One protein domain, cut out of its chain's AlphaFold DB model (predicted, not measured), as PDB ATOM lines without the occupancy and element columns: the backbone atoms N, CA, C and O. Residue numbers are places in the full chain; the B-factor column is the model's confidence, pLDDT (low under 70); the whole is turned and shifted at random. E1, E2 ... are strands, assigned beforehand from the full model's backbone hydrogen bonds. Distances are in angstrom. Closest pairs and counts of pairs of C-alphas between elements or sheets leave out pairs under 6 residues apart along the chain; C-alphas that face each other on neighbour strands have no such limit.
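Overview. This is residues 13 to 83 of the 83 residues of an uncharacterized protein of Corallococcus carmarthensis (UniProt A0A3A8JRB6). Two separate three-stranded sheets lie with a gap between them, joined by one link, residues 45 to 50. E1, E2 and E3 make one sheet, strongly twisted, and E4, E5 and E6 make the other, each folding back and forth as a meander, every strand the antiparallel neighbour of the one before. The printed part has 71 residues with six named strands, E1 to E6 in order, and no named helix; the class is all strand. It is only just compact, close to loose, with a radius of gyration of the C-alphas of 13.3 A, and flat, spanning 39 by 31 by 15 A.

Along the chain. E1, residues 13 to 20, begins at C-alpha 13 (46.763, -47.698, 38.219), is 20.7 A long and bends by 55 degrees at residue 16. E2, residues 26 to 34, is 23.2 A long and bends by 58 degrees at residue 30. E3 is residues 39 to 44, 14.5 A, and E4 residues 51 to 55, 13.2 A. E5, residues 58 to 67, measures 27.8 A. E6, residues 73 to 82, measures 24.4 A, bends by 52 degrees at residue 76 and ends at C-alpha 82 (43.180, -49.279, 28.465).

Arrangement. E1 and E2 form a hairpin, with N 19 and O 27 2.8 A apart. E2 and E3 form another, with N 44 and O 30 at 2.8 A. In the second sheet, the hairpin E4 and E5 has N 52 and O 61 at 2.8 A, and the hairpin E5 and E6 has N 79 and O 62 at 2.8 A. These four pairs are within hydrogen-bond range. E2 and E5 are inner strands. E3 and E4 are apart; E1 and E6 are only just apart, closest 8.4 A.

Size, cuts and confidence. The farthest C-alphas, those of Asp 23 and Glu 56, are 42.3 A apart. The printed part has no cut and no long link. Mean pLDDT of the printed part is 75.6; residues 13, 45 to 55, 57 to 58 and 81 to 83 are under 70.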
ATOM      1  N   PHE A  13      47.910 -47.156  37.496       67.88
ATOM      2  CA  PHE A  13      46.763 -47.698  38.219       67.88
ATOM      3  C   PHE A  13      45.679 -46.649  38.367       67.88
ATOM      4  O   PHE A  13      45.997 -45.473  38.500       67.88
ATOM      5  N   VAL A  14      44.421 -47.085  38.398       70.62
ATOM      6  CA  VAL A  14      43.291 -46.225  38.753       70.62
ATOM      7  C   VAL A  14      42.836 -46.595  40.160       70.62
ATOM      8  O   VAL A  14      42.460 -47.742  40.405       70.62
ATOM      9  N   PHE A  15      42.875 -45.632  41.077       71.38
ATOM     10  CA  PHE A  15      42.422 -45.797  42.457       71.38
ATOM     11  C   PHE A  15      41.196 -44.939  42.738       71.38
ATOM     12  O   PHE A  15      41.090 -43.812  42.260       71.38
ATOM     13  N   VAL A  16      40.304 -45.476  43.572       75.75
ATOM     14  CA  VAL A  16      39.291 -44.691  44.277       75.75
ATOM     15  C   VAL A  16      39.920 -44.200  45.572       75.75
ATOM     16  O   VAL A  16      40.261 -45.022  46.424       75.75
ATOM     17  N   ASN A  17      40.088 -42.890  45.732       75.12
ATOM     18  CA  ASN A  17      40.642 -42.319  46.955       75.12
ATOM     19  C   ASN A  17      39.819 -41.130  47.474       75.12
ATOM     20  O   ASN A  17      39.324 -40.330  46.681       75.12
ATOM     21  N   PRO A  18      39.677 -40.994  48.803       83.25
ATOM     22  CA  PRO A  18      39.055 -39.824  49.400       83.25
ATOM     23  C   PRO A  18      39.984 -38.612  49.265       83.25
ATOM     24  O   PRO A  18      41.158 -38.677  49.636       83.25
ATOM     25  N   LYS A  19      39.456 -37.491  48.776       85.25
ATOM     26  CA  LYS A  19      40.120 -36.185  48.791       85.25
ATOM     27  C   LYS A  19      39.272 -35.169  49.533       85.25
ATOM     28  O   LYS A  19      38.055 -35.136  49.386       85.25
ATOM     29  N   GLN A  20      39.936 -34.338  50.330       89.31
ATOM     30  CA  GLN A  20      39.280 -33.255  51.045       89.31
ATOM     31  C   GLN A  20      39.173 -32.016  50.148       89.31
ATOM     32  O   GLN A  20      40.175 -31.559  49.594       89.31
ATOM     33  N   GLY A  21      37.959 -31.494  50.003       81.81
ATOM     34  CA  GLY A  21      37.653 -30.244  49.321       81.81
ATOM     35  C   GLY A  21      37.993 -29.016  50.169       81.81
ATOM     36  O   GLY A  21      38.261 -29.102  51.369       81.81
ATOM     37  N   ALA A  22      37.974 -27.842  49.534       83.25
ATOM     38  CA  ALA A  22      38.287 -26.565  50.186       83.25
ATOM     39  C   ALA A  22      37.263 -26.154  51.264       83.25
ATOM     40  O   ALA A  22      37.577 -25.360  52.148       83.25
ATOM     41  N   ASP A  23      36.052 -26.700  51.198       86.81
ATOM     42  CA  ASP A  23      34.980 -26.545  52.185       86.81
ATOM     43  C   ASP A  23      35.118 -27.506  53.384       86.81
ATOM     44  O   ASP A  23      34.325 -27.454  54.324       86.81
ATOM     45  N   GLY A  24      36.134 -28.374  53.366       88.75
ATOM     46  CA  GLY A  24      36.379 -29.393  54.380       88.75
ATOM     47  C   GLY A  24      35.619 -30.703  54.154       88.75
ATOM     48  O   GLY A  24      35.859 -31.651  54.908       88.75
ATOM     49  N   GLY A  25      34.760 -30.787  53.131       87.94
ATOM     50  CA  GLY A  25      34.081 -32.014  52.719       87.94
ATOM     51  C   GLY A  25      35.063 -33.041  52.160       87.94
ATOM     52  O   GLY A  25      36.148 -32.691  51.711       87.94
ATOM     53  N   THR A  26      34.724 -34.328  52.216       87.00
ATOM     54  CA  THR A  26      35.538 -35.396  51.615       87.00
ATOM     55  C   THR A  26      34.755 -36.054  50.496       87.00
ATOM     56  O   THR A  26      33.659 -36.560  50.733       87.00
ATOM     57  N   GLU A  27      35.337 -36.093  49.304       81.62
ATOM     58  CA  GLU A  27      34.759 -36.756  48.139       81.62
ATOM     59  C   GLU A  27      35.669 -37.881  47.662       81.62
ATOM     60  O   GLU A  27      36.895 -37.777  47.707       81.62
ATOM     61  N   ASN A  28      35.069 -38.975  47.199       82.00
ATOM     62  CA  ASN A  28      35.825 -40.027  46.534       82.00
ATOM     63  C   ASN A  28      36.063 -39.610  45.088       82.00
ATOM     64  O   ASN A  28      35.108 -39.365  44.353       82.00
ATOM     65  N   VAL A  29      37.326 -39.593  44.679       79.44
ATOM     66  CA  VAL A  29      37.732 -39.293  43.306       79.44
ATOM     67  C   VAL A  29      38.433 -40.496  42.692       79.44
ATOM     68  O   VAL A  29      38.858 -41.420  43.389       79.44
ATOM     69  N   LEU A  30      38.545 -40.473  41.368       77.19
ATOM     70  CA  LEU A  30      39.391 -41.389  40.625       77.19
ATOM     71  C   LEU A  30      40.732 -40.722  40.340       77.19
ATOM     72  O   LEU A  30      40.780 -39.587  39.870       77.19
ATOM     73  N   SER A  31      41.827 -41.426  40.602       79.19
ATOM     74  CA  SER A  31      43.178 -40.917  40.355       79.19
ATOM     75  C   SER A  31      44.057 -41.953  39.665       79.19
ATOM     76  O   SER A  31      43.955 -43.152  39.931       79.19
ATOM     77  N   VAL A  32      44.918 -41.478  38.763       80.81
ATOM     78  CA  VAL A  32      45.946 -42.281  38.096       80.81
ATOM     79  C   VAL A  32      47.236 -42.190  38.889       80.81
ATOM     80  O   VAL A  32      47.671 -41.089  39.211       80.81
ATOM     81  N   TRP A  33      47.870 -43.325  39.163       81.38
ATOM     82  CA  TRP A  33      49.122 -43.392  39.919       81.38
ATOM     83  C   TRP A  33      50.219 -44.096  39.133       81.38
ATOM     84  O   TRP A  33      49.949 -45.080  38.439       81.38
ATOM     85  N   ASP A  34      51.450 -43.604  39.268       78.50
ATOM     86  CA  ASP A  34      52.653 -44.295  38.814       78.50
ATOM     87  C   ASP A  34      52.991 -45.417  39.800       78.50
ATOM     88  O   ASP A  34      53.205 -45.190  40.991       78.50
ATOM     89  N   GLY A  35      53.019 -46.649  39.300       71.81
ATOM     90  CA  GLY A  35      53.293 -47.830  40.106       71.81
ATOM     91  C   GLY A  35      54.722 -47.950  40.627       71.81
ATOM     92  O   GLY A  35      54.949 -48.676  41.592       71.81
ATOM     93  N   GLN A  36      55.684 -47.283  39.987       76.81
ATOM     94  CA  GLN A  36      57.096 -47.334  40.362       76.81
ATOM     95  C   GLN A  36      57.441 -46.247  41.374       76.81
ATOM     96  O   GLN A  36      58.107 -46.539  42.367       76.81
ATOM     97  N   THR A  37      57.004 -45.008  41.130       82.94
ATOM     98  CA  THR A  37      57.295 -43.883  42.036       82.94
ATOM     99  C   THR A  37      56.285 -43.764  43.170       82.94
ATOM    100  O   THR A  37      56.588 -43.139  44.183       82.94
ATOM    101  N   VAL A  38      55.124 -44.421  43.049       81.44
ATOM    102  CA  VAL A  38      54.009 -44.323  44.005       81.44
ATOM    103  C   VAL A  38      53.530 -42.873  44.120       81.44
ATOM    104  O   VAL A  38      53.229 -42.365  45.198       81.44
ATOM    105  N   GLU A  39      53.461 -42.193  42.979       82.38
ATOM    106  CA  GLU A  39      53.012 -40.807  42.884       82.38
ATOM    107  C   GLU A  39      51.703 -40.711  42.106       82.38
ATOM    108  O   GLU A  39      51.476 -41.427  41.126       82.38
ATOM    109  N   GLU A  40      50.836 -39.797  42.539       84.00
ATOM    110  CA  GLU A  40      49.624 -39.459  41.806       84.00
ATOM    111  C   GLU A  40      49.992 -38.660  40.551       84.00
ATOM    112  O   GLU A  40      50.552 -37.569  40.627       84.00
ATOM    113  N   LEU A  41      49.648 -39.198  39.384       85.12
ATOM    114  CA  LEU A  41      49.877 -38.574  38.083       85.12
ATOM    115  C   LEU A  41      48.756 -37.605  37.693       85.12
ATOM    116  O   LEU A  41      48.982 -36.694  36.897       85.12
ATOM    117  N   GLY A  42      47.547 -37.797  38.224       82.31
ATOM    118  CA  GLY A  42      46.430 -36.887  37.993       82.31
ATOM    119  C   GLY A  42      45.067 -37.473  38.336       82.31
ATOM    120  O   GLY A  42      44.923 -38.670  38.584       82.31
ATOM    121  N   LEU A  43      44.059 -36.605  38.313       81.44
ATOM    122  CA  LEU A  43      42.663 -36.988  38.486       81.44
ATOM    123  C   LEU A  43      42.073 -37.497  37.174       81.44
ATOM    124  O   LEU A  43      42.370 -36.986  36.094       81.44
ATOM    125  N   VAL A  44      41.202 -38.487  37.296       74.12
ATOM    126  CA  VAL A  44      40.321 -38.926  36.225       74.12
ATOM    127  C   VAL A  44      38.978 -38.234  36.415       74.12
ATOM    128  O   VAL A  44      38.435 -38.217  37.517       74.12
ATOM    129  N   GLU A  45      38.447 -37.671  35.337       69.25
ATOM    130  CA  GLU A  45      37.122 -37.058  35.336       69.25
ATOM    131  C   GLU A  45      36.029 -38.093  35.644       69.25
ATOM    132  O   GLU A  45      36.022 -39.182  35.067       69.25
ATOM    133  N   GLY A  46      35.112 -37.734  36.548       64.94
ATOM    134  CA  GLY A  46      33.980 -38.561  36.969       64.94
ATOM    135  C   GLY A  46      34.053 -39.033  38.424       64.94
ATOM    136  O   GLY A  46      35.080 -38.931  39.095       64.94
ATOM    137  N   TYR A  47      32.931 -39.567  38.916       69.25
ATOM    138  CA  TYR A  47      32.823 -40.129  40.265       69.25
ATOM    139  C   TYR A  47      32.939 -41.659  40.251       69.25
ATOM    140  O   TYR A  47      32.296 -42.308  39.424       69.25
ATOM    141  N   PRO A  48      33.711 -42.252  41.177       65.19
ATOM    142  CA  PRO A  48      33.942 -43.689  41.239       65.19
ATOM    143  C   PRO A  48      32.658 -44.472  41.546       65.19
ATOM    144  O   PRO A  48      32.092 -44.364  42.635       65.19
ATOM    145  N   GLY A  49      32.224 -45.299  40.594       68.06
ATOM    146  CA  GLY A  49      31.170 -46.303  40.752       68.06
ATOM    147  C   GLY A  49      31.697 -47.744  40.710       68.06
ATOM    148  O   GLY A  49      32.875 -48.012  40.947       68.06
ATOM    149  N   GLY A  50      30.809 -48.700  40.417       67.81
ATOM    150  CA  GLY A  50      31.156 -50.122  40.316       67.81
ATOM    151  C   GLY A  50      32.236 -50.409  39.264       67.81
ATOM    152  O   GLY A  50      32.302 -49.748  38.227       67.81
ATOM    153  N   VAL A  51      33.075 -51.413  39.538       67.06
ATOM    154  CA  VAL A  51      34.258 -51.757  38.733       67.06
ATOM    155  C   VAL A  51      34.057 -53.076  37.991       67.06
ATOM    156  O   VAL A  51      33.643 -54.065  38.596       67.06
ATOM    157  N   ILE A  52      34.391 -53.110  36.698       66.38
ATOM    158  CA  ILE A  52      34.397 -54.320  35.864       66.38
ATOM    159  C   ILE A  52      35.769 -54.463  35.199       66.38
ATOM    160  O   ILE A  52      36.229 -53.569  34.494       66.38
ATOM    161  N   ILE A  53      36.413 -55.617  35.370       64.44
ATOM    162  CA  ILE A  53      37.680 -55.947  34.703       64.44
ATOM    163  C   ILE A  53      37.380 -56.869  33.518       64.44
ATOM    164  O   ILE A  53      36.753 -57.917  33.692       64.44
ATOM    165  N   ARG A  54      37.834 -56.503  32.312       58.72
ATOM    166  CA  ARG A  54      37.800 -57.374  31.126       58.72
ATOM    167  C   ARG A  54      39.209 -57.873  30.832       58.72
ATOM    168  O   ARG A  54      40.129 -57.072  30.743       58.72
ATOM    169  N   MET A  55      39.362 -59.183  30.656       65.94
ATOM    170  CA  MET A  55      40.671 -59.806  30.419       65.94
ATOM    171  C   MET A  55      41.085 -59.813  28.943       65.94
ATOM    172  O   MET A  55      42.271 -59.837  28.642       65.94
ATOM    173  N   GLU A  56      40.132 -59.751  28.011       74.94
ATOM    174  CA  GLU A  56      40.400 -59.826  26.571       74.94
ATOM    175  C   GLU A  56      39.536 -58.811  25.815       74.94
ATOM    176  O   GLU A  56      38.333 -59.028  25.718       74.94
ATOM    177  N   PRO A  57      40.088 -57.701  25.286       67.81
ATOM    178  CA  PRO A  57      41.412 -57.181  25.625       67.81
ATOM    179  C   PRO A  57      41.456 -56.716  27.096       67.81
ATOM    180  O   PRO A  57      40.406 -56.305  27.608       67.81
ATOM    181  N   PRO A  58      42.634 -56.738  27.755       65.75
ATOM    182  CA  PRO A  58      42.811 -56.186  29.094       65.75
ATOM    183  C   PRO A  58      42.326 -54.738  29.150       65.75
ATOM    184  O   PRO A  58      42.850 -53.860  28.463       65.75
ATOM    185  N   ALA A  59      41.276 -54.492  29.923       70.81
ATOM    186  CA  ALA A  59      40.743 -53.159  30.144       70.81
ATOM    187  C   ALA A  59      39.983 -53.112  31.467       70.81
ATOM    188  O   ALA A  59      39.209 -54.018  31.795       70.81
ATOM    189  N   LEU A  60      40.183 -52.025  32.201       70.25
ATOM    190  CA  LEU A  60      39.373 -51.685  33.358       70.25
ATOM    191  C   LEU A  60      38.210 -50.824  32.875       70.25
ATOM    192  O   LEU A  60      38.414 -49.835  32.176       70.25
ATOM    193  N   TYR A  61      36.995 -51.197  33.241       73.25
ATOM    194  CA  TYR A  61      35.813 -50.380  33.045       73.25
ATOM    195  C   TYR A  61      35.292 -49.943  34.403       73.25
ATOM    196  O   TYR A  61      35.209 -50.747  35.333       73.25
ATOM    197  N   MET A  62      34.927 -48.676  34.519       71.38
ATOM    198  CA  MET A  62      34.302 -48.150  35.725       71.38
ATOM    199  C   MET A  62      33.027 -47.426  35.344       71.38
ATOM    200  O   MET A  62      32.981 -46.731  34.328       71.38
ATOM    201  N   THR A  63      31.991 -47.589  36.158       70.81
ATOM    202  CA  THR A  63      30.850 -46.683  36.083       70.81
ATOM    203  C   THR A  63      31.309 -45.327  36.593       70.81
ATOM    204  O   THR A  63      31.715 -45.218  37.750       70.81
ATOM    205  N   ALA A  64      31.246 -44.320  35.732       71.00
ATOM    206  CA  ALA A  64      31.408 -42.925  36.095       71.00
ATOM    207  C   ALA A  64      30.057 -42.216  35.990       71.00
ATOM    208  O   ALA A  64      29.159 -42.661  35.269       71.00
ATOM    209  N   TYR A  65      29.912 -41.118  36.720       73.06
ATOM    210  CA  TYR A  65      28.751 -40.246  36.622       73.06
ATOM    211  C   TYR A  65      29.146 -38.943  35.947       73.06
ATOM    212  O   TYR A  65      30.112 -38.304  36.368       73.06
ATOM    213  N   GLU A  66      28.385 -38.546  34.931       75.38
ATOM    214  CA  GLU A  66      28.448 -37.187  34.403       75.38
ATOM    215  C   GLU A  66      27.588 -36.302  35.304       75.38
ATOM    216  O   GLU A  66      26.422 -36.619  35.569       75.38
ATOM    217  N   LEU A  67      28.169 -35.212  35.806       76.81
ATOM    218  CA  LEU A  67      27.450 -34.262  36.644       76.81
ATOM    219  C   LEU A  67      26.776 -33.182  35.801       76.81
ATOM    220  O   LEU A  67      27.356 -32.649  34.854       76.81
ATOM    221  N   GLY A  68      25.551 -32.836  36.188       80.19
ATOM    222  CA  GLY A  68      24.859 -31.661  35.690       80.19
ATOM    223  C   GLY A  68      25.437 -30.361  36.265       80.19
ATOM    224  O   GLY A  68      26.262 -30.384  37.182       80.19
ATOM    225  N   PRO A  69      24.980 -29.194  35.771       83.44
ATOM    226  CA  PRO A  69      25.400 -27.882  36.279       83.44
ATOM    227  C   PRO A  69      25.105 -27.655  37.770       83.44
ATOM    228  O   PRO A  69      25.658 -26.745  38.380       83.44
ATOM    229  N   ASP A  70      24.204 -28.451  38.340       86.94
ATOM    230  CA  ASP A  70      23.798 -28.455  39.743       86.94
ATOM    231  C   ASP A  70      24.640 -29.399  40.621       86.94
ATOM    232  O   ASP A  70      24.394 -29.497  41.822       86.94
ATOM    233  N   GLY A  71      25.625 -30.085  40.031       77.19
ATOM    234  CA  GLY A  71      26.485 -31.044  40.718       77.19
ATOM    235  C   GLY A  71      25.839 -32.411  40.945       77.19
ATOM    236  O   GLY A  71      26.460 -33.274  41.564       77.19
ATOM    237  N   TRP A  72      24.620 -32.645  40.449       79.88
ATOM    238  CA  TRP A  72      23.954 -33.939  40.582       79.88
ATOM    239  C   TRP A  72      24.247 -34.850  39.383       79.88
ATOM    240  O   TRP A  72      24.334 -34.366  38.252       79.88
ATOM    241  N   PRO A  73      24.385 -36.175  39.586       76.75
ATOM    242  CA  PRO A  73      24.528 -37.125  38.488       76.75
ATOM    243  C   PRO A  73      23.343 -37.047  37.518       76.75
ATOM    244  O   PRO A  73      22.201 -37.291  37.913       76.75
ATOM    245  N   VAL A  74      23.611 -36.755  36.246       84.50
ATOM    246  CA  VAL A  74      22.584 -36.731  35.184       84.50
ATOM    247  C   VAL A  74      22.617 -37.982  34.312       84.50
ATOM    248  O   VAL A  74      21.599 -38.360  33.732       84.50
ATOM    249  N   SER A  75      23.764 -38.656  34.240       77.31
ATOM    250  CA  SER A  75      23.927 -39.911  33.509       77.31
ATOM    251  C   SER A  75      24.970 -40.800  34.194       77.31
ATOM    252  O   SER A  75      25.842 -40.320  34.924       77.31
ATOM    253  N   SER A  76      24.870 -42.113  33.971       75.19
ATOM    254  CA  SER A  76      25.947 -43.055  34.259       75.19
ATOM    255  C   SER A  76      26.566 -43.524  32.949       75.19
ATOM    256  O   SER A  76      25.870 -43.958  32.027       75.19
ATOM    257  N   VAL A  77      27.888 -43.440  32.866       72.12
ATOM    258  CA  VAL A  77      28.663 -43.836  31.693       72.12
ATOM    259  C   VAL A  77      29.630 -44.950  32.059       72.12
ATOM    260  O   VAL A  77      30.156 -45.014  33.168       72.12
ATOM    261  N   LEU A  78      29.861 -45.857  31.113       71.94
ATOM    262  CA  LEU A  78      30.891 -46.876  31.249       71.94
ATOM    263  C   LEU A  78      32.211 -46.304  30.718       71.94
ATOM    264  O   LEU A  78      32.401 -46.194  29.507       71.94
ATOM    265  N   GLN A  79      33.126 -45.952  31.614       72.12
ATOM    266  CA  GLN A  79      34.430 -45.408  31.254       72.12
ATOM    267  C   GLN A  79      35.453 -46.531  31.105       72.12
ATOM    268  O   GLN A  79      35.615 -47.350  32.005       72.12
ATOM    269  N   ARG A  80      36.144 -46.572  29.960       73.62
ATOM    270  CA  ARG A  80      37.187 -47.559  29.656       73.62
ATOM    271  C   ARG A  80      38.571 -46.982  29.931       73.62
ATOM    272  O   ARG A  80      38.942 -45.963  29.358       73.62
ATOM    273  N   PHE A  81      39.371 -47.732  30.670       68.00
ATOM    274  CA  PHE A  81      40.799 -47.523  30.849       68.00
ATOM    275  C   PHE A  81      41.527 -48.679  30.169       68.00
ATOM    276  O   PHE A  81      41.372 -49.846  30.542       68.00
ATOM    277  N   ALA A  82      42.260 -48.355  29.109       62.88
ATOM    278  CA  ALA A  82      43.180 -49.279  28.465       62.88
ATOM    279  C   ALA A  82      44.588 -48.992  28.997       62.88
ATOM    280  O   ALA A  82      44.963 -47.824  29.118       62.88
ATOM    281  N   PHE A  83      45.317 -50.054  29.325       58.09
ATOM    282  CA  PHE A  83      46.707 -50.010  29.769       58.09
ATOM    283  C   PHE A  83      47.609 -50.523  28.650       58.09
ATOM    284  O   PHE A  83      47.164 -51.455  27.935       58.09
TER     285      PHE A  83